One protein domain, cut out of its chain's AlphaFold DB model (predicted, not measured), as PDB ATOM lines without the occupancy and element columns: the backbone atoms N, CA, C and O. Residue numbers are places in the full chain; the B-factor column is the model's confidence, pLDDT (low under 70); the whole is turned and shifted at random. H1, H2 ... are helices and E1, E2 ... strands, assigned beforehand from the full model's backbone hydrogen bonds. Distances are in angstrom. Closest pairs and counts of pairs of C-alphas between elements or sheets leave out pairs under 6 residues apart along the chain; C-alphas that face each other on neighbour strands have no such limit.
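This is residues 5 to 166 of the 196 residues of an uncharacterized protein of Acidimicrobiia bacterium (UniProt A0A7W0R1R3). With little regular structure, the chain winds in stacked turns whose short parallel strands make a sandwich, two sheets face to face: E2 E5 E7 and part of branched, twisted E1 E3 E4 E6 E8 E9 E10. Residues 28 to 33 and 35 to 41 stick out. The printed part has 162 residues, 50 in ten named strands and two helices, mostly strand; it is compact, radius of gyration 15.7 A, spans 51 by 37 by 32 A.

E1, residues 5 to 8, is parallel to E4, residues 51 to 57; N 5 and O 53 are 2.8 A apart. E6, residues 64 to 73, bends by 117 degrees at residue 68; E3, residues 20 to 22, and E4 lie on one side, E8, residues 92 to 94, and E9, residues 101 to 103, on the other. E10, residues 115 to 117, neighbours E9. E2, E5 and E7, residues 11 to 13, 60 to 62 and 76 to 78, are parallel; N 12 and O 60 are 2.9 A apart. H1, residues 39 to 42, and H2, residues 149 to 152, are on neither sheet.

E1 begins at C-alpha 5 (23.282, 25.353, 43.993); H2 ends at C-alpha 152 (40.570, 39.977, 56.378).

The printed part has no cut. Residues 27 to 36 and 38 to 45 are under pLDDT 70.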
ATOM      1  N   VAL A   5      23.062  25.215  42.554       89.12
ATOM      2  CA  VAL A   5      23.282  25.353  43.993       89.12
ATOM      3  C   VAL A   5      23.602  26.811  44.268       89.12
ATOM      4  O   VAL A   5      24.657  27.290  43.859       89.12
ATOM      5  N   HIS A   6      22.704  27.493  44.969       95.12
ATOM      6  CA  HIS A   6      22.919  28.853  45.446       95.12
ATOM      7  C   HIS A   6      23.070  28.840  46.967       95.12
ATOM      8  O   HIS A   6      22.264  28.211  47.659       95.12
ATOM      9  N   ALA A   7      24.089  29.518  47.481       95.94
ATOM     10  CA  ALA A   7      24.272  29.724  48.910       95.94
ATOM     11  C   ALA A   7      24.762  31.147  49.183       95.94
ATOM     12  O   ALA A   7      25.614  31.673  48.467       95.94
ATOM     13  N   ASN A   8      24.217  31.738  50.240       96.94
ATOM     14  CA  ASN A   8      24.589  33.056  50.727       96.94
ATOM     15  C   ASN A   8      24.797  32.976  52.243       96.94
ATOM     16  O   ASN A   8      24.023  32.280  52.905       96.94
ATOM     17  N   ASP A   9      25.830  33.638  52.764       95.62
ATOM     18  CA  ASP A   9      26.132  33.720  54.201       95.62
ATOM     19  C   ASP A   9      26.117  32.335  54.876       95.62
ATOM     20  O   ASP A   9      25.406  32.058  55.842       95.62
ATOM     21  N   SER A  10      26.810  31.384  54.246       96.88
ATOM     22  CA  SER A  10      26.656  29.960  54.543       96.88
ATOM     23  C   SER A  10      27.991  29.241  54.691       96.88
ATOM     24  O   SER A  10      28.990  29.549  54.037       96.88
ATOM     25  N   ALA A  11      27.984  28.204  55.526       96.62
ATOM     26  CA  ALA A  11      29.097  27.280  55.673       96.62
ATOM     27  C   ALA A  11      28.743  25.913  55.075       96.62
ATOM     28  O   ALA A  11      27.724  25.319  55.426       96.62
ATOM     29  N   VAL A  12      29.612  25.394  54.209       96.25
ATOM     30  CA  VAL A  12      29.561  24.005  53.735       96.25
ATOM     31  C   VAL A  12      30.811  23.310  54.247       96.25
ATOM     32  O   VAL A  12      31.911  23.667  53.837       96.25
ATOM     33  N   ASP A  13      30.661  22.336  55.138       95.88
ATOM     34  CA  ASP A  13      31.793  21.674  55.787       95.88
ATOM     35  C   ASP A  13      31.750  20.157  55.599       95.88
ATOM     36  O   ASP A  13      30.821  19.485  56.045       95.88
ATOM     37  N   ALA A  14      32.774  19.629  54.929       92.94
ATOM     38  CA  ALA A  14      32.999  18.197  54.750       92.94
ATOM     39  C   ALA A  14      33.799  17.560  55.907       92.94
ATOM     40  O   ALA A  14      34.162  16.389  55.835       92.94
ATOM     41  N   GLY A  15      34.122  18.323  56.953       92.06
ATOM     42  CA  GLY A  15      34.900  17.920  58.124       92.06
ATOM     43  C   GLY A  15      36.414  18.093  57.964       92.06
ATOM     44  O   GLY A  15      37.127  18.213  58.960       92.06
ATOM     45  N   ALA A  16      36.927  18.133  56.730       93.25
ATOM     46  CA  ALA A  16      38.330  18.429  56.446       93.25
ATOM     47  C   ALA A  16      38.535  18.985  55.029       93.25
ATOM     48  O   ALA A  16      37.806  18.670  54.091       93.25
ATOM     49  N   ALA A  17      39.601  19.771  54.846       95.25
ATOM     50  CA  ALA A  17      39.923  20.403  53.564       95.25
ATOM     51  C   ALA A  17      40.232  19.398  52.431       95.25
ATOM     52  O   ALA A  17      40.136  19.751  51.256       95.25
ATOM     53  N   SER A  18      40.630  18.168  52.771       94.44
ATOM     54  CA  SER A  18      40.892  17.080  51.820       94.44
ATOM     55  C   SER A  18      39.650  16.278  51.428       94.44
ATOM     56  O   SER A  18      39.698  15.555  50.429       94.44
ATOM     57  N   GLU A  19      38.559  16.402  52.186       93.12
ATOM     58  CA  GLU A  19      37.293  15.708  51.933       93.12
ATOM     59  C   GLU A  19      36.502  16.384  50.814       93.12
ATOM     60  O   GLU A  19      36.884  17.443  50.320       93.12
ATOM     61  N   ILE A  20      35.420  15.760  50.355       92.88
ATOM     62  CA  ILE A  20      34.605  16.275  49.247       92.88
ATOM     63  C   ILE A  20      33.409  17.039  49.815       92.88
ATOM     64  O   ILE A  20      32.518  16.441  50.409       92.88
ATOM     65  N   ALA A  21      33.374  18.353  49.590       93.25
ATOM     66  CA  ALA A  21      32.274  19.212  50.029       93.25
ATOM     67  C   ALA A  21      31.152  19.290  48.993       93.25
ATOM     68  O   ALA A  21      29.975  19.170  49.326       93.25
ATOM     69  N   ILE A  22      31.507  19.502  47.723       92.50
ATOM     70  CA  ILE A  22      30.534  19.680  46.644       92.50
ATOM     71  C   ILE A  22      30.990  18.880  45.428       92.50
ATOM     72  O   ILE A  22      32.035  19.158  44.837       92.50
ATOM     73  N   CYS A  23      30.165  17.925  45.016       90.44
ATOM     74  CA  CYS A  23      30.289  17.229  43.744       90.44
ATOM     75  C   CYS A  23      28.901  16.841  43.224       90.44
ATOM     76  O   CYS A  23      27.876  17.037  43.880       90.44
ATOM     77  N   GLY A  24      28.862  16.311  42.011       86.44
ATOM     78  CA  GLY A  24      27.676  15.706  41.434       86.44
ATOM     79  C   GLY A  24      27.509  14.258  41.878       86.44
ATOM     80  O   GLY A  24      28.355  13.670  42.553       86.44
ATOM     81  N   ARG A  25      26.405  13.665  41.436       78.31
ATOM     82  CA  ARG A  25      26.136  12.234  41.562       78.31
ATOM     83  C   ARG A  25      26.119  11.627  40.166       78.31
ATOM     84  O   ARG A  25      25.560  12.232  39.250       78.31
ATOM     85  N   ALA A  26      26.707  10.444  40.004       73.88
ATOM     86  CA  ALA A  26      26.572   9.690  38.763       73.88
ATOM     87  C   ALA A  26      25.085   9.456  38.457       73.88
ATOM     88  O   ALA A  26      24.279   9.238  39.367       73.88
ATOM     89  N   ALA A  27      24.713   9.525  37.179       67.88
ATOM     90  CA  ALA A  27      23.354   9.192  36.782       67.88
ATOM     91  C   ALA A  27      23.081   7.721  37.152       67.88
ATOM     92  O   ALA A  27      23.916   6.867  36.839       67.88
ATOM     93  N   PRO A  28      21.947   7.395  37.800       62.12
ATOM     94  CA  PRO A  28      21.566   6.002  37.965       62.12
ATOM     95  C   PRO A  28      21.450   5.361  36.577       62.12
ATOM     96  O   PRO A  28      20.995   6.003  35.624       62.12
ATOM     97  N   GLY A  29      21.892   4.109  36.447       58.97
ATOM     98  CA  GLY A  29      21.773   3.340  35.209       58.97
ATOM     99  C   GLY A  29      20.302   3.126  34.858       58.97
ATOM    100  O   GLY A  29      19.712   2.137  35.269       58.97
ATOM    101  N   GLY A  30      19.703   4.085  34.152       57.59
ATOM    102  CA  GLY A  30      18.289   4.075  33.784       57.59
ATOM    103  C   GLY A  30      17.541   5.357  34.143       57.59
ATOM    104  O   GLY A  30      16.607   5.288  34.920       57.59
ATOM    105  N   GLY A  31      17.945   6.511  33.594       53.72
ATOM    106  CA  GLY A  31      17.105   7.679  33.242       53.72
ATOM    107  C   GLY A  31      16.144   8.335  34.256       53.72
ATOM    108  O   GLY A  31      15.574   9.373  33.926       53.72
ATOM    109  N   ALA A  32      15.926   7.789  35.448       57.19
ATOM    110  CA  ALA A  32      14.930   8.264  36.396       57.19
ATOM    111  C   ALA A  32      15.514   9.329  37.334       57.19
ATOM    112  O   ALA A  32      16.660   9.238  37.782       57.19
ATOM    113  N   LEU A  33      14.693  10.331  37.660       56.97
ATOM    114  CA  LEU A  33      14.979  11.287  38.727       56.97
ATOM    115  C   LEU A  33      15.083  10.516  40.050       56.97
ATOM    116  O   LEU A  33      14.115   9.915  40.504       56.97
ATOM    117  N   GLY A  34      16.268  10.502  40.657       60.12
ATOM    118  CA  GLY A  34      16.472   9.827  41.935       60.12
ATOM    119  C   GLY A  34      15.986  10.697  43.089       60.12
ATOM    120  O   GLY A  34      16.699  11.622  43.477       60.12
ATOM    121  N   THR A  35      14.816  10.390  43.648       59.53
ATOM    122  CA  THR A  35      14.355  10.964  44.920       59.53
ATOM    123  C   THR A  35      15.260  10.478  46.051       59.53
ATOM    124  O   THR A  35      15.489   9.281  46.196       59.53
ATOM    125  N   VAL A  36      15.790  11.401  46.855       63.81
ATOM    126  CA  VAL A  36      16.511  11.062  48.092       63.81
ATOM    127  C   VAL A  36      15.459  10.709  49.135       63.81
ATOM    128  O   VAL A  36      14.774  11.594  49.643       63.81
ATOM    129  N   THR A  37      15.292   9.422  49.421       70.12
ATOM    130  CA  THR A  37      14.261   8.942  50.356       70.12
ATOM    131  C   THR A  37      14.830   8.589  51.722       70.12
ATOM    132  O   THR A  37      14.127   8.669  52.727       70.12
ATOM    133  N   THR A  38      16.118   8.258  51.785       69.75
ATOM    134  CA  THR A  38      16.804   7.833  53.006       69.75
ATOM    135  C   THR A  38      18.132   8.565  53.196       69.75
ATOM    136  O   THR A  38      18.680   9.163  52.271       69.75
ATOM    137  N   ALA A  39      18.688   8.514  54.411       63.69
ATOM    138  CA  ALA A  39      20.031   9.037  54.673       63.69
ATOM    139  C   ALA A  39      21.119   8.289  53.877       63.69
ATOM    140  O   ALA A  39      22.124   8.894  53.523       63.69
ATOM    141  N   ALA A  40      20.899   7.013  53.538       62.19
ATOM    142  CA  ALA A  40      21.799   6.248  52.676       62.19
ATOM    143  C   ALA A  40      21.833   6.794  51.235       62.19
ATOM    144  O   ALA A  40      22.872   6.737  50.586       62.19
ATOM    145  N   ASP A  41      20.744   7.419  50.768       60.22
ATOM    146  CA  ASP A  41      20.678   8.071  49.450       60.22
ATOM    147  C   ASP A  41      21.412   9.426  49.415       60.22
ATOM    148  O   ASP A  41      21.605   9.996  48.337       60.22
ATOM    149  N   ARG A  42      21.816   9.949  50.585       58.97
ATOM    150  CA  ARG A  42      22.593  11.194  50.741       58.97
ATOM    151  C   ARG A  42      24.099  10.979  50.581       58.97
ATOM    152  O   ARG A  42      24.880  11.837  50.987       58.97
ATOM    153  N   GLN A  43      24.525   9.847  50.024       60.59
ATOM    154  CA  GLN A  43      25.928   9.648  49.694       60.59
ATOM    155  C   GLN A  43      26.355  10.686  48.653       60.59
ATOM    156  O   GLN A  43      25.823  10.746  47.540       60.59
ATOM    157  N   VAL A  44      27.336  11.502  49.038       59.84
ATOM    158  CA  VAL A  44      28.221  12.198  48.104       59.84
ATOM    159  C   VAL A  44      28.726  11.106  47.159       59.84
ATOM    160  O   VAL A  44      29.120  10.041  47.635       59.84
ATOM    161  N   GLY A  45      28.591  11.281  45.840       63.59
ATOM    162  CA  GLY A  45      29.027  10.259  44.881       63.59
ATOM    163  C   GLY A  45      30.518   9.927  45.045       63.59
ATOM    164  O   GLY A  45      31.190  10.406  45.952       63.59
ATOM    165  N   ASP A  46      31.104   9.193  44.107       72.19
ATOM    166  CA  ASP A  46      32.559   8.940  44.081       72.19
ATOM    167  C   ASP A  46      33.449  10.211  44.015       72.19
ATOM    168  O   ASP A  46      34.676  10.120  43.939       72.19
ATOM    169  N   GLY A  47      32.844  11.405  44.015       77.19
ATOM    170  CA  GLY A  47      33.507  12.694  43.932       77.19
ATOM    171  C   GLY A  47      34.017  13.029  42.539       77.19
ATOM    172  O   GLY A  47      34.649  14.063  42.376       77.19
ATOM    173  N   GLN A  48      33.809  12.174  41.538       84.56
ATOM    174  CA  GLN A  48      34.405  12.357  40.211       84.56
ATOM    175  C   GLN A  48      33.478  13.080  39.240       84.56
ATOM    176  O   GLN A  48      33.924  13.606  38.216       84.56
ATOM    177  N   ILE A  49      32.185  13.098  39.552       89.00
ATOM    178  CA  ILE A  49      31.168  13.762  38.749       89.00
ATOM    179  C   ILE A  49      31.068  15.226  39.192       89.00
ATOM    180  O   ILE A  49      30.922  15.480  40.388       89.00
ATOM    181  N   PRO A  50      31.104  16.204  38.268       91.56
ATOM    182  CA  PRO A  50      30.875  17.597  38.626       91.56
ATOM    183  C   PRO A  50      29.430  17.805  39.089       91.56
ATOM    184  O   PRO A  50      28.495  17.246  38.511       91.56
ATOM    185  N   SER A  51      29.229  18.669  40.084       90.50
ATOM    186  CA  SER A  51      27.914  19.263  40.340       90.50
ATOM    187  C   SER A  51      27.516  20.169  39.168       90.50
ATOM    188  O   SER A  51      28.314  20.401  38.258       90.50
ATOM    189  N   GLY A  52      26.282  20.676  39.142       92.00
ATOM    190  CA  GLY A  52      25.850  21.590  38.084       92.00
ATOM    191  C   GLY A  52      26.470  22.985  38.220       92.00
ATOM    192  O   GLY A  52      27.690  23.153  38.137       92.00
ATOM    193  N   THR A  53      25.634  24.008  38.344       95.38
ATOM    194  CA  THR A  53      26.100  25.381  38.572       95.38
ATOM    195  C   THR A  53      26.181  25.639  40.070       95.38
ATOM    196  O   THR A  53      25.302  25.216  40.816       95.38
ATOM    197  N   ILE A  54      27.248  26.299  40.517       96.56
ATOM    198  CA  ILE A  54      27.339  26.803  41.890       96.56
ATOM    199  C   ILE A  54      27.435  28.324  41.867       96.56
ATOM    200  O   ILE A  54      28.201  28.876  41.070       96.56
ATOM    201  N   ASP A  55      26.670  28.956  42.745       97.94
ATOM    202  CA  ASP A  55      26.674  30.387  43.014       97.94
ATOM    203  C   ASP A  55      26.821  30.601  44.523       97.94
ATOM    204  O   ASP A  55      25.968  30.172  45.301       97.94
ATOM    205  N   LEU A  56      27.948  31.174  44.939       98.44
ATOM    206  CA  LEU A  56      28.305  31.343  46.346       98.44
ATOM    207  C   LEU A  56      28.604  32.812  46.637       98.44
ATOM    208  O   LEU A  56      29.509  33.390  46.033       98.44
ATOM    209  N   GLU A  57      27.912  33.380  47.616       98.44
ATOM    210  CA  GLU A  57      28.159  34.724  48.142       98.44
ATOM    211  C   GLU A  57      28.443  34.624  49.641       98.44
ATOM    212  O   GLU A  57      27.737  33.905  50.344       98.44
ATOM    213  N   ALA A  58      29.487  35.296  50.137       98.31
ATOM    214  CA  ALA A  58      29.791  35.325  51.573       98.31
ATOM    215  C   ALA A  58      29.843  33.923  52.228       98.31
ATOM    216  O   ALA A  58      29.343  33.704  53.324       98.31
ATOM    217  N   CYS A  59      30.409  32.925  51.543       98.50
ATOM    218  CA  CYS A  59      30.398  31.534  52.002       98.50
ATOM    219  C   CYS A  59      31.779  31.043  52.439       98.50
ATOM    220  O   CYS A  59      32.799  31.423  51.866       98.50
ATOM    221  N   THR A  60      31.826  30.096  53.376       98.56
ATOM    222  CA  THR A  60      33.033  29.297  53.647       98.56
ATOM    223  C   THR A  60      32.774  27.841  53.287       98.56
ATOM    224  O   THR A  60      31.898  27.199  53.861       98.56
ATOM    225  N   VAL A  61      33.551  27.301  52.349       98.31
ATOM    226  CA  VAL A  61      33.480  25.892  51.951       98.31
ATOM    227  C   VAL A  61      34.736  25.174  52.424       98.31
ATOM    228  O   VAL A  61      35.827  25.484  51.951       98.31
ATOM    229  N   VAL A  62      34.590  24.221  53.340       98.06
ATOM    230  CA  VAL A  62      35.664  23.347  53.821       98.06
ATOM    231  C   VAL A  62      35.560  22.005  53.108       98.06
ATOM    232  O   VAL A  62      34.626  21.239  53.327       98.06
ATOM    233  N   GLY A  63      36.535  21.736  52.244       96.25
ATOM    234  CA  GLY A  63      36.586  20.548  51.399       96.25
ATOM    235  C   GLY A  63      36.601  20.875  49.907       96.25
ATOM    236  O   GLY A  63      36.339  21.993  49.461       96.25
ATOM    237  N   LYS A  64      36.949  19.867  49.114       96.38
ATOM    238  CA  LYS A  64      37.098  19.927  47.664       96.38
ATOM    239  C   LYS A  64      35.758  20.170  46.966       96.38
ATOM    240  O   LYS A  64      34.716  19.653  47.375       96.38
ATOM    241  N   VAL A  65      35.804  20.933  45.874       96.19
ATOM    242  CA  VAL A  65      34.625  21.346  45.091       96.19
ATOM    243  C   VAL A  65      34.835  21.037  43.613       96.19
ATOM    244  O   VAL A  65      35.797  21.517  43.006       96.19
ATOM    245  N   HIS A  66      33.919  20.280  43.012       95.25
ATOM    246  CA  HIS A  66      33.901  19.976  41.583       95.25
ATOM    247  C   HIS A  66      32.539  20.325  40.993       95.25
ATOM    248  O   HIS A  66      31.539  19.703  41.337       95.25
ATOM    249  N   ALA A  67      32.504  21.313  40.099       95.19
ATOM    250  CA  ALA A  67      31.276  21.812  39.480       95.19
ATOM    251  C   ALA A  67      31.439  22.022  37.970       95.19
ATOM    252  O   ALA A  67      32.554  22.163  37.458       95.19
ATOM    253  N   VAL A  68      30.328  22.091  37.238       95.62
ATOM    254  CA  VAL A  68      30.342  22.432  35.811       95.62
ATOM    255  C   VAL A  68      30.707  23.904  35.620       95.62
ATOM    256  O   VAL A  68      31.555  24.216  34.781       95.62
ATOM    257  N   ARG A  69      30.097  24.800  36.401       96.19
ATOM    258  CA  ARG A  69      30.315  26.257  36.381       96.19
ATOM    259  C   ARG A  69      30.324  26.784  37.813       96.19
ATOM    260  O   ARG A  69      29.598  26.262  38.651       96.19
ATOM    261  N   MET A  70      31.122  27.822  38.055       97.81
ATOM    262  CA  MET A  70      31.229  28.472  39.359       97.81
ATOM    263  C   MET A  70      31.128  29.987  39.213       97.81
ATOM    264  O   MET A  70      31.888  30.578  38.441       97.81
ATOM    265  N   ASP A  71      30.247  30.588  39.996       98.25
ATOM    266  CA  ASP A  71      30.232  32.007  40.317       98.25
ATOM    267  C   ASP A  71      30.405  32.121  41.838       98.25
ATOM    268  O   ASP A  71      29.698  31.482  42.605       98.25
ATOM    269  N   VAL A  72      31.466  32.794  42.284       98.56
ATOM    270  CA  VAL A  72      31.836  32.825  43.709       98.56
ATOM    271  C   VAL A  72      32.321  34.219  44.067       98.56
ATOM    272  O   VAL A  72      33.180  34.767  43.371       98.56
ATOM    273  N   SER A  73      31.792  34.785  45.141       98.62
ATOM    274  CA  SER A  73      32.073  36.142  45.599       98.62
ATOM    275  C   SER A  73      32.211  36.184  47.118       98.62
ATOM    276  O   SER A  73      31.534  35.436  47.823       98.62
ATOM    277  N   ASN A  74      33.133  37.013  47.617       98.56
ATOM    278  CA  ASN A  74      33.343  37.267  49.048       98.56
ATOM    279  C   ASN A  74      33.491  36.001  49.912       98.56
ATOM    280  O   ASN A  74      33.157  35.992  51.090       98.56
ATOM    281  N   SER A  75      33.995  34.913  49.328       98.69
ATOM    282  CA  SER A  75      33.938  33.574  49.915       98.69
ATOM    283  C   SER A  75      35.329  32.992  50.175       98.69
ATOM    284  O   SER A  75      36.323  33.390  49.565       98.69
ATOM    285  N   ILE A  76      35.407  31.992  51.050       98.69
ATOM    286  CA  ILE A  76      36.619  31.212  51.309       98.69
ATOM    287  C   ILE A  76      36.409  29.773  50.853       98.69
ATOM    288  O   ILE A  76      35.557  29.060  51.375       98.69
ATOM    289  N   LEU A  77      37.238  29.318  49.913       98.50
ATOM    290  CA  LEU A  77      37.306  27.914  49.513       98.50
ATOM    291  C   LEU A  77      38.492  27.243  50.220       98.50
ATOM    292  O   LEU A  77      39.628  27.296  49.751       98.50
ATOM    293  N   LEU A  78      38.253  26.629  51.374       97.88
ATOM    294  CA  LEU A  78      39.268  25.930  52.157       97.88
ATOM    295  C   LEU A  78      39.376  24.470  51.703       97.88
ATOM    296  O   LEU A  78      38.762  23.570  52.272       97.88
ATOM    297  N   ALA A  79      40.183  24.232  50.671       97.06
ATOM    298  CA  ALA A  79      40.351  22.907  50.086       97.06
ATOM    299  C   ALA A  79      41.820  22.570  49.818       97.06
ATOM    300  O   ALA A  79      42.610  23.420  49.400       97.06
ATOM    301  N   ALA A  80      42.170  21.300  49.994       95.62
ATOM    302  CA  ALA A  80      43.495  20.760  49.737       95.62
ATOM    303  C   ALA A  80      43.396  19.403  49.030       95.62
ATOM    304  O   ALA A  80      42.402  18.690  49.138       95.62
ATOM    305  N   ARG A  81      44.446  19.032  48.294       94.56
ATOM    306  CA  ARG A  81      44.601  17.649  47.827       94.56
ATOM    307  C   ARG A  81      45.155  16.812  48.976       94.56
ATOM    308  O   ARG A  81      46.057  17.255  49.678       94.56
ATOM    309  N   SER A  82      44.668  15.586  49.100       90.38
ATOM    310  CA  SER A  82      45.074  14.604  50.118       90.38
ATOM    311  C   SER A  82      46.513  14.103  49.921       90.38
ATOM    312  O   SER A  82      47.079  13.463  50.799       90.38
ATOM    313  N   GLY A  83      47.111  14.369  48.755       89.88
ATOM    314  CA  GLY A  83      48.479  13.990  48.420       89.88
ATOM    315  C   GLY A  83      48.697  13.846  46.909       89.88
ATOM    316  O   GLY A  83      47.806  14.158  46.113       89.88
ATOM    317  N   PRO A  84      49.873  13.353  46.480       87.12
ATOM    318  CA  PRO A  84      50.179  13.144  45.063       87.12
ATOM    319  C   PRO A  84      49.265  12.099  44.404       87.12
ATOM    320  O   PRO A  84      48.932  12.260  43.233       87.12
ATOM    321  N   ALA A  85      48.814  11.099  45.168       90.06
ATOM    322  CA  ALA A  85      47.884  10.056  44.731       90.06
ATOM    323  C   ALA A  85      46.398  10.461  44.816       90.06
ATOM    324  O   ALA A  85      45.534   9.624  44.572       90.06
ATOM    325  N   ASP A  86      46.078  11.716  45.171       90.00
ATOM    326  CA  ASP A  86      44.683  12.166  45.206       90.00
ATOM    327  C   ASP A  86      44.081  12.092  43.788       90.00
ATOM    328  O   ASP A  86      44.656  12.705  42.874       90.00
ATOM    329  N   PRO A  87      42.943  11.387  43.597       88.81
ATOM    330  CA  PRO A  87      42.279  11.271  42.298       88.81
ATOM    331  C   PRO A  87      41.832  12.625  41.740       88.81
ATOM    332  O   PRO A  87      41.656  12.777  40.530       88.81
ATOM    333  N   TRP A  88      41.669  13.636  42.595       92.12
ATOM    334  CA  TRP A  88      41.351  14.984  42.162       92.12
ATOM    335  C   TRP A  88      42.613  15.712  41.687       92.12
ATOM    336  O   TRP A  88      43.568  15.882  42.453       92.12
ATOM    337  N   PRO A  89      42.624  16.240  40.449       93.19
ATOM    338  CA  PRO A  89      43.789  16.930  39.901       93.19
ATOM    339  C   PRO A  89      43.966  18.356  40.448       93.19
ATOM    340  O   PRO A  89      44.973  19.005  40.163       93.19
ATOM    341  N   ALA A  90      42.970  18.870  41.171       95.44
ATOM    342  CA  ALA A  90      42.930  20.197  41.769       95.44
ATOM    343  C   ALA A  90      41.946  20.192  42.953       95.44
ATOM    344  O   ALA A  90      40.951  19.476  42.870       95.44
ATOM    345  N   PRO A  91      42.180  20.979  44.019       96.31
ATOM    346  CA  PRO A  91      41.278  21.027  45.175       96.31
ATOM    347  C   PRO A  91      39.926  21.683  44.840       96.31
ATOM    348  O   PRO A  91      38.886  21.214  45.287       96.31
ATOM    349  N   ILE A  92      39.932  22.716  43.990       97.69
ATOM    350  CA  ILE A  92      38.727  23.320  43.408       97.69
ATOM    351  C   ILE A  92      38.789  23.165  41.888       97.69
ATOM    352  O   ILE A  92      39.792  23.535  41.263       97.69
ATOM    353  N   ARG A  93      37.728  22.626  41.282       96.25
ATOM    354  CA  ARG A  93      37.667  22.286  39.856       96.25
ATOM    355  C   ARG A  93      36.348  22.727  39.226       96.25
ATOM    356  O   ARG A  93      35.297  22.188  39.550       96.25
ATOM    357  N   ALA A  94      36.426  23.622  38.249       96.75
ATOM    358  CA  ALA A  94      35.342  23.887  37.308       96.75
ATOM    359  C   ALA A  94      35.614  23.181  35.973       96.75
ATOM    360  O   ALA A  94      36.718  23.301  35.437       96.75
ATOM    361  N   GLU A  95      34.621  22.491  35.407       95.56
ATOM    362  CA  GLU A  95      34.732  21.920  34.052       95.56
ATOM    363  C   GLU A  95      34.786  23.016  32.982       95.56
ATOM    364  O   GLU A  95      35.614  22.977  32.073       95.56
ATOM    365  N   ARG A  96      33.926  24.034  33.096       95.56
ATOM    366  CA  ARG A  96      33.859  25.154  32.152       95.56
ATOM    367  C   ARG A  96      34.535  26.379  32.744       95.56
ATOM    368  O   ARG A  96      33.901  27.208  33.381       95.56
ATOM    369  N   ARG A  97      35.836  26.521  32.504       96.50
ATOM    370  CA  ARG A  97      36.640  27.651  33.016       96.50
ATOM    371  C   ARG A  97      36.445  28.950  32.227       96.50
ATOM    372  O   ARG A  97      36.801  30.022  32.701       96.50
ATOM    373  N   GLN A  98      35.889  28.850  31.026       96.44
ATOM    374  CA  GLN A  98      35.555  29.972  30.151       96.44
ATOM    375  C   GLN A  98      34.218  30.650  30.499       96.44
ATOM    376  O   GLN A  98      33.872  31.645  29.869       96.44
ATOM    377  N   VAL A  99      33.463  30.126  31.474       95.25
ATOM    378  CA  VAL A  99      32.186  30.691  31.935       95.25
ATOM    379  C   VAL A  99      32.188  30.779  33.461       95.25
ATOM    380  O   VAL A  99      32.626  29.850  34.134       95.25
ATOM    381  N   GLY A 100      31.664  31.883  33.990       96.06
ATOM    382  CA  GLY A 100      31.651  32.183  35.421       96.06
ATOM    383  C   GLY A 100      32.875  32.978  35.876       96.06
ATOM    384  O   GLY A 100      33.827  33.201  35.116       96.06
ATOM    385  N   CYS A 101      32.840  33.442  37.120       97.94
ATOM    386  CA  CYS A 101      33.905  34.240  37.715       97.94
ATOM    387  C   CYS A 101      34.011  33.976  39.216       97.94
ATOM    388  O   CYS A 101      33.005  33.967  39.921       97.94
ATOM    389  N   ILE A 102      35.241  33.841  39.711       98.56
ATOM    390  CA  ILE A 102      35.515  33.918  41.146       98.56
ATOM    391  C   ILE A 102      36.082  35.302  41.434       98.56
ATOM    392  O   ILE A 102      37.057  35.716  40.803       98.56
ATOM    393  N   ARG A 103      35.474  36.031  42.361       98.38
ATOM    394  CA  ARG A 103      35.827  37.416  42.674       98.38
ATOM    395  C   ARG A 103      35.969  37.624  44.176       98.38
ATOM    396  O   ARG A 103      35.245  36.994  44.933       98.38
ATOM    397  N   PHE A 104      36.913  38.469  44.597       98.56
ATOM    398  CA  PHE A 104      37.074  38.888  46.003       98.56
ATOM    399  C   PHE A 104      37.026  37.728  47.014       98.56
ATOM    400  O   PHE A 104      36.438  37.827  48.080       98.56
ATOM    401  N   SER A 105      37.586  36.583  46.629       98.62
ATOM    402  CA  SER A 105      37.462  35.324  47.362       98.62
ATOM    403  C   SER A 105      38.832  34.694  47.559       98.62
ATOM    404  O   SER A 105      39.761  34.940  46.782       98.62
ATOM    405  N   PHE A 106      38.963  33.835  48.563       98.62
ATOM    406  CA  PHE A 106      40.148  33.010  48.741       98.62
ATOM    407  C   PHE A 106      40.016  31.722  47.927       98.62
ATOM    408  O   PHE A 106      39.069  30.953  48.106       98.62
ATOM    409  N   VAL A 107      40.990  31.473  47.045       98.31
ATOM    410  CA  VAL A 107      41.061  30.247  46.242       98.31
ATOM    411  C   VAL A 107      42.429  29.594  46.434       98.31
ATOM    412  O   VAL A 107      43.440  30.228  46.122       98.31
ATOM    413  N   PRO A 108      42.498  28.322  46.859       97.06
ATOM    414  CA  PRO A 108      43.760  27.686  47.187       97.06
ATOM    415  C   PRO A 108      44.595  27.456  45.925       97.06
ATOM    416  O   PRO A 108      44.068  27.283  44.812       97.06
ATOM    417  N   ALA A 109      45.916  27.443  46.092       94.38
ATOM    418  CA  ALA A 109      46.857  27.170  45.014       94.38
ATOM    419  C   ALA A 109      46.568  25.817  44.330       94.38
ATOM    420  O   ALA A 109      46.011  24.891  44.917       94.38
ATOM    421  N   GLY A 110      46.902  25.705  43.041       94.06
ATOM    422  CA  GLY A 110      46.634  24.498  42.244       94.06
ATOM    423  C   GLY A 110      45.171  24.306  41.814       94.06
ATOM    424  O   GLY A 110      44.882  23.396  41.038       94.06
ATOM    425  N   SER A 111      44.247  25.166  42.254       97.31
ATOM    426  CA  SER A 111      42.843  25.140  41.823       97.31
ATOM    427  C   SER A 111      42.674  25.443  40.328       97.31
ATOM    428  O   SER A 111      43.311  26.347  39.784       97.31
ATOM    429  N   ARG A 112      41.750  24.738  39.668       97.19
ATOM    430  CA  ARG A 112      41.387  24.897  38.251       97.19
ATOM    431  C   ARG A 112      40.004  25.531  38.149       97.19
ATOM    432  O   ARG A 112      39.001  24.845  37.998       97.19
ATOM    433  N   THR A 113      39.962  26.850  38.246       97.56
ATOM    434  CA  THR A 113      38.721  27.636  38.327       97.56
ATOM    435  C   THR A 113      38.493  28.456  37.056       97.56
ATOM    436  O   THR A 113      39.404  28.533  36.214       97.56
ATOM    437  N   PRO A 114      37.321  29.106  36.923       97.69
ATOM    438  CA  PRO A 114      37.124  30.194  35.975       97.69
ATOM    439  C   PRO A 114      38.034  31.390  36.275       97.69
ATOM    440  O   PRO A 114      38.903  31.331  37.161       97.69
ATOM    441  N   ARG A 115      37.839  32.484  35.525       97.56
ATOM    442  CA  ARG A 115      38.572  33.739  35.729       97.56
ATOM    443  C   ARG A 115      38.500  34.155  37.197       97.56
ATOM    444  O   ARG A 115      37.431  34.146  37.800       97.56
ATOM    445  N   ARG A 116      39.654  34.542  37.739       97.50
ATOM    446  CA  ARG A 116      39.774  35.122  39.076       97.50
ATOM    447  C   ARG A 116      39.891  36.633  38.969       97.50
ATOM    448  O   ARG A 116      40.681  37.131  38.167       97.50
ATOM    449  N   PHE A 117      39.134  37.351  39.783       98.00
ATOM    450  CA  PHE A 117      39.206  38.801  39.903       98.00
ATOM    451  C   PHE A 117      39.475  39.172  41.359       98.00
ATOM    452  O   PHE A 117      38.676  38.852  42.231       98.00
ATOM    453  N   ARG A 118      40.616  39.814  41.639       97.62
ATOM    454  CA  ARG A 118      40.975  40.270  42.999       97.62
ATOM    455  C   ARG A 118      40.883  39.163  44.071       97.62
ATOM    456  O   ARG A 118      40.487  39.415  45.196       97.62
ATOM    457  N   CYS A 119      41.212  37.923  43.709       97.88
ATOM    458  CA  CYS A 119      41.176  36.792  44.640       97.88
ATOM    459  C   CYS A 119      42.479  36.669  45.436       97.88
ATOM    460  O   CYS A 119      43.564  36.889  44.892       97.88
ATOM    461  N   ALA A 120      42.366  36.221  46.684       97.88
ATOM    462  CA  ALA A 120      43.495  35.801  47.506       97.88
ATOM    463  C   ALA A 120      43.930  34.353  47.177       97.88
ATOM    464  O   ALA A 120      43.293  33.657  46.383       97.88
ATOM    465  N   GLY A 121      45.038  33.901  47.780       94.56
ATOM    466  CA  GLY A 121      45.575  32.538  47.621       94.56
ATOM    467  C   GLY A 121      46.556  32.324  46.459       94.56
ATOM    468  O   GLY A 121      47.031  31.209  46.254       94.56
ATOM    469  N   GLY A 122      46.882  33.378  45.699       90.50
ATOM    470  CA  GLY A 122      48.007  33.365  44.751       90.50
ATOM    471  C   GLY A 122      49.378  33.559  45.412       90.50
ATOM    472  O   GLY A 122      50.379  33.098  44.872       90.50
ATOM    473  N   ASP A 123      49.408  34.208  46.577       93.94
ATOM    474  CA  ASP A 123      50.595  34.398  47.411       93.94
ATOM    475  C   ASP A 123      50.583  33.362  48.554       93.94
ATOM    476  O   ASP A 123      49.546  33.221  49.212       93.94
ATOM    477  N   PRO A 124      51.692  32.645  48.820       91.31
ATOM    478  CA  PRO A 124      51.812  31.736  49.959       91.31
ATOM    479  C   PRO A 124      51.533  32.367  51.329       91.31
ATOM    480  O   PRO A 124      51.183  31.637  52.249       91.31
ATOM    481  N   ALA A 125      51.669  33.687  51.486       93.75
ATOM    482  CA  ALA A 125      51.338  34.403  52.718       93.75
ATOM    483  C   ALA A 125      49.824  34.583  52.926       93.75
ATOM    484  O   ALA A 125      49.375  34.858  54.039       93.75
ATOM    485  N   HIS A 126      49.011  34.426  51.876       95.56
ATOM    486  CA  HIS A 126      47.554  34.545  51.952       95.56
ATOM    487  C   HIS A 126      46.935  33.269  52.532       95.56
ATOM    488  O   HIS A 126      46.194  32.574  51.846       95.56
ATOM    489  N   ILE A 127      47.237  32.948  53.787       94.81
ATOM    490  CA  ILE A 127      46.689  31.774  54.473       94.81
ATOM    491  C   ILE A 127      45.526  32.224  55.367       94.81
ATOM    492  O   ILE A 127      45.727  33.087  56.227       94.81
ATOM    493  N   PRO A 128      44.309  31.676  55.194       96.75
ATOM    494  CA  PRO A 128      43.220  31.917  56.129       96.75
ATOM    495  C   PRO A 128      43.498  31.176  57.441       96.75
ATOM    496  O   PRO A 128      43.645  29.953  57.456       96.75
ATOM    497  N   HIS A 129      43.557  31.911  58.552       95.94
ATOM    498  CA  HIS A 129      43.668  31.327  59.885       95.94
ATOM    499  C   HIS A 129      42.341  31.477  60.619       95.94
ATOM    500  O   HIS A 129      41.825  32.581  60.765       95.94
ATOM    501  N   PHE A 130      41.812  30.371  61.131       96.31
ATOM    502  CA  PHE A 130      40.534  30.346  61.840       96.31
ATOM    503  C   PHE A 130      40.739  30.221  63.345       96.31
ATOM    504  O   PHE A 130      41.691  29.582  63.803       96.31
ATOM    505  N   THR A 131      39.871  30.853  64.129       95.31
ATOM    506  CA  THR A 131      39.857  30.708  65.586       95.31
ATOM    507  C   THR A 131      39.570  29.252  65.938       95.31
ATOM    508  O   THR A 131      40.395  28.637  66.617       95.31
ATOM    509  N   SER A 132      38.502  28.681  65.364       95.25
ATOM    510  CA  SER A 132      38.221  27.245  65.377       95.25
ATOM    511  C   SER A 132      37.736  26.735  64.013       95.25
ATOM    512  O   SER A 132      37.011  27.419  63.295       95.25
ATOM    513  N   LEU A 133      38.131  25.505  63.675       95.12
ATOM    514  CA  LEU A 133      37.580  24.710  62.566       95.12
ATOM    515  C   LEU A 133      36.722  23.542  63.071       95.12
ATOM    516  O   LEU A 133      36.313  22.688  62.293       95.12
ATOM    517  N   ARG A 134      36.471  23.464  64.379       95.25
ATOM    518  CA  ARG A 134      35.647  22.412  64.962       95.25
ATOM    519  C   ARG A 134      34.198  22.873  64.990       95.25
ATOM    520  O   ARG A 134      33.859  23.827  65.687       95.25
ATOM    521  N   TYR A 135      33.344  22.162  64.265       92.06
ATOM    522  CA  TYR A 135      31.910  22.400  64.318       92.06
ATOM    523  C   TYR A 135      31.380  22.295  65.760       92.06
ATOM    524  O   TYR A 135      31.715  21.359  66.490       92.06
ATOM    525  N   GLY A 136      30.545  23.260  66.151       93.81
ATOM    526  CA  GLY A 136      29.982  23.386  67.497       93.81
ATOM    527  C   GLY A 136      30.738  24.350  68.416       93.81
ATOM    528  O   GLY A 136      30.163  24.791  69.410       93.81
ATOM    529  N   ASP A 137      31.973  24.732  68.080       95.19
ATOM    530  CA  ASP A 137      32.666  25.797  68.808       95.19
ATOM    531  C   ASP A 137      32.023  27.165  68.483       95.19
ATOM    532  O   ASP A 137      31.722  27.433  67.319       95.19
ATOM    533  N   PRO A 138      31.858  28.082  69.457       92.19
ATOM    534  CA  PRO A 138      31.254  29.397  69.206       92.19
ATOM    535  C   PRO A 138      31.994  30.242  68.161       92.19
ATOM    536  O   PRO A 138      31.380  31.033  67.453       92.19
ATOM    537  N   ALA A 139      33.313  30.062  68.058       93.12
ATOM    538  CA  ALA A 139      34.180  30.755  67.107       93.12
ATOM    539  C   ALA A 139      34.455  29.931  65.832       93.12
ATOM    540  O   ALA A 139      35.472  30.130  65.157       93.12
ATOM    541  N   TYR A 140      33.594  28.956  65.531       95.69
ATOM    542  CA  TYR A 140      33.697  28.121  64.340       95.69
ATOM    543  C   TYR A 140      33.691  28.976  63.063       95.69
ATOM    544  O   TYR A 140      32.823  29.825  62.877       95.69
ATOM    545  N   LEU A 141      34.693  28.766  62.202       96.06
ATOM    546  CA  LEU A 141      34.948  29.506  60.954       96.06
ATOM    547  C   LEU A 141      35.175  31.015  61.104       96.06
ATOM    548  O   LEU A 141      35.343  31.704  60.099       96.06
ATOM    549  N   GLN A 142      35.280  31.528  62.327       95.50
ATOM    550  CA  GLN A 142      35.680  32.908  62.547       95.50
ATOM    551  C   GLN A 142      37.151  33.084  62.165       95.50
ATOM    552  O   GLN A 142      38.018  32.347  62.649       95.50
ATOM    553  N   LEU A 143      37.459  34.067  61.319       95.88
ATOM    554  CA  LEU A 143      38.845  34.398  61.005       95.88
ATOM    555  C   LEU A 143      39.555  34.990  62.223       95.88
ATOM    556  O   LEU A 143      39.042  35.854  62.933       95.88
ATOM    557  N   ARG A 144      40.799  34.559  62.440       94.31
ATOM    558  CA  ARG A 144      41.680  35.169  63.437       94.31
ATOM    559  C   ARG A 144      42.076  36.563  62.995       94.31
ATOM    560  O   ARG A 144      42.372  36.792  61.821       94.31
ATOM    561  N   ALA A 145      42.272  37.440  63.975       90.00
ATOM    562  CA  ALA A 145      42.821  38.761  63.724       90.00
ATOM    563  C   ALA A 145      44.226  38.717  63.069       90.00
ATOM    564  O   ALA A 145      44.591  39.600  62.304       90.00
ATOM    565  N   ALA A 146      45.012  37.665  63.299       91.38
ATOM    566  CA  ALA A 146      46.327  37.516  62.669       91.38
ATOM    567  C   ALA A 146      46.279  37.092  61.184       91.38
ATOM    568  O   ALA A 146      47.326  37.033  60.541       91.38
ATOM    569  N   THR A 147      45.102  36.768  60.634       96.38
ATOM    570  CA  THR A 147      44.957  36.421  59.211       96.38
ATOM    571  C   THR A 147      45.402  37.583  58.325       96.38
ATOM    572  O   THR A 147      45.211  38.751  58.658       96.38
ATOM    573  N   HIS A 148      45.988  37.263  57.171       97.50
ATOM    574  CA  HIS A 148      46.508  38.266  56.251       97.50
ATOM    575  C   HIS A 148      45.418  39.265  55.784       97.50
ATOM    576  O   HIS A 148      44.304  38.833  55.457       97.50
ATOM    577  N   PRO A 149      45.720  40.579  55.662       96.81
ATOM    578  CA  PRO A 149      44.761  41.601  55.219       96.81
ATOM    579  C   PRO A 149      44.094  41.298  53.876       96.81
ATOM    580  O   PRO A 149      42.910  41.545  53.702       96.81
ATOM    581  N   ALA A 150      44.809  40.654  52.948       97.50
ATOM    582  CA  ALA A 150      44.235  40.237  51.663       97.50
ATOM    583  C   ALA A 150      43.013  39.299  51.778       97.50
ATOM    584  O   ALA A 150      42.340  39.084  50.777       97.50
ATOM    585  N   ILE A 151      42.752  38.719  52.955       98.06
ATOM    586  CA  ILE A 151      41.563  37.909  53.259       98.06
ATOM    587  C   ILE A 151      40.664  38.649  54.260       98.06
ATOM    588  O   ILE A 151      39.457  38.736  54.054       98.06
ATOM    589  N   ARG A 152      41.259  39.217  55.318       96.88
ATOM    590  CA  ARG A 152      40.570  39.977  56.378       96.88
ATOM    591  C   ARG A 152      39.872  41.247  55.885       96.88
ATOM    592  O   ARG A 152      38.944  41.674  56.542       96.88
ATOM    593  N   THR A 153      40.333  41.871  54.808       97.12
ATOM    594  CA  THR A 153      39.760  43.102  54.229       97.12
ATOM    595  C   THR A 153      39.717  43.024  52.701       97.12
ATOM    596  O   THR A 153      39.829  44.032  52.006       97.12
ATOM    597  N   GLY A 154      39.708  41.806  52.153       97.31
ATOM    598  CA  GLY A 154      39.838  41.573  50.714       97.31
ATOM    599  C   GLY A 154      38.516  41.302  49.996       97.31
ATOM    600  O   GLY A 154      38.544  41.027  48.793       97.31
ATOM    601  N   ALA A 155      37.389  41.350  50.712       97.88
ATOM    602  CA  ALA A 155      36.064  41.304  50.107       97.88
ATOM    603  C   ALA A 155      35.813  42.547  49.227       97.88
ATOM    604  O   ALA A 155      36.581  43.512  49.232       97.88
ATOM    605  N   SER A 156      34.738  42.527  48.440       97.94
ATOM    606  CA  SER A 156      34.397  43.592  47.486       97.94
ATOM    607  C   SER A 156      34.159  44.961  48.124       97.94
ATOM    608  O   SER A 156      34.284  45.978  47.447       97.94
ATOM    609  N   ASP A 157      33.799  44.969  49.398       97.06
ATOM    610  CA  ASP A 157      33.463  46.124  50.231       97.06
ATOM    611  C   ASP A 157      34.483  46.342  51.361       97.06
ATOM    612  O   ASP A 157      34.187  47.000  52.354       97.06
ATOM    613  N   GLU A 158      35.679  45.759  51.213       95.69
ATOM    614  CA  GLU A 158      36.769  45.821  52.192       95.69
ATOM    615  C   GLU A 158      36.473  45.098  53.523       95.69
ATOM    616  O   GLU A 158      37.262  45.179  54.467       95.69
ATOM    617  N   SER A 159      35.382  44.325  53.594       96.06
ATOM    618  CA  SER A 159      35.124  43.387  54.687       96.06
ATOM    619  C   SER A 159      35.987  42.119  54.570       96.06
ATOM    620  O   SER A 159      36.821  41.951  53.668       96.06
ATOM    621  N   GLU A 160      35.798  41.203  55.513       97.38
ATOM    622  CA  GLU A 160      36.440  39.896  55.492       97.38
ATOM    623  C   GLU A 160      35.733  38.942  54.528       97.38
ATOM    624  O   GLU A 160      34.534  39.055  54.290       97.38
ATOM    625  N   MET A 161      36.479  38.004  53.947       98.31
ATOM    626  CA  MET A 161      35.905  36.935  53.127       98.31
ATOM    627  C   MET A 161      35.335  35.813  54.009       98.31
ATOM    628  O   MET A 161      35.888  35.513  55.065       98.31
ATOM    629  N   GLY A 162      34.336  35.094  53.502       97.94
ATOM    630  CA  GLY A 162      33.816  33.862  54.097       97.94
ATOM    631  C   GLY A 162      32.472  34.035  54.799       97.94
ATOM    632  O   GLY A 162      31.861  35.091  54.741       97.94
ATOM    633  N   ALA A 163      32.037  32.988  55.500       96.81
ATOM    634  CA  ALA A 163      30.755  32.913  56.213       96.81
ATOM    635  C   ALA A 163      30.581  33.921  57.366       96.81
ATOM    636  O   ALA A 163      29.527  33.965  57.979       96.81
ATOM    637  N   THR A 164      31.614  34.688  57.725       94.81
ATOM    638  CA  THR A 164      31.503  35.770  58.720       94.81
ATOM    639  C   THR A 164      31.512  37.161  58.089       94.81
ATOM    640  O   THR A 164      31.477  38.155  58.810       94.81
ATOM    641  N   HIS A 165      31.518  37.247  56.755       97.06
ATOM    642  CA  HIS A 165      31.550  38.489  55.981       97.06
ATOM    643  C   HIS A 165      30.499  39.512  56.438       97.06
ATOM    644  O   HIS A 165      30.837  40.671  56.697       97.06
ATOM    645  N   GLU A 166      29.258  39.055  56.630       95.94
ATOM    646  CA  GLU A 166      28.094  39.871  57.013       95.94
ATOM    647  C   GLU A 166      28.160  40.392  58.461       95.94
ATOM    648  O   GLU A 166      27.374  41.242  58.890       95.94
TER     649      GLU A 166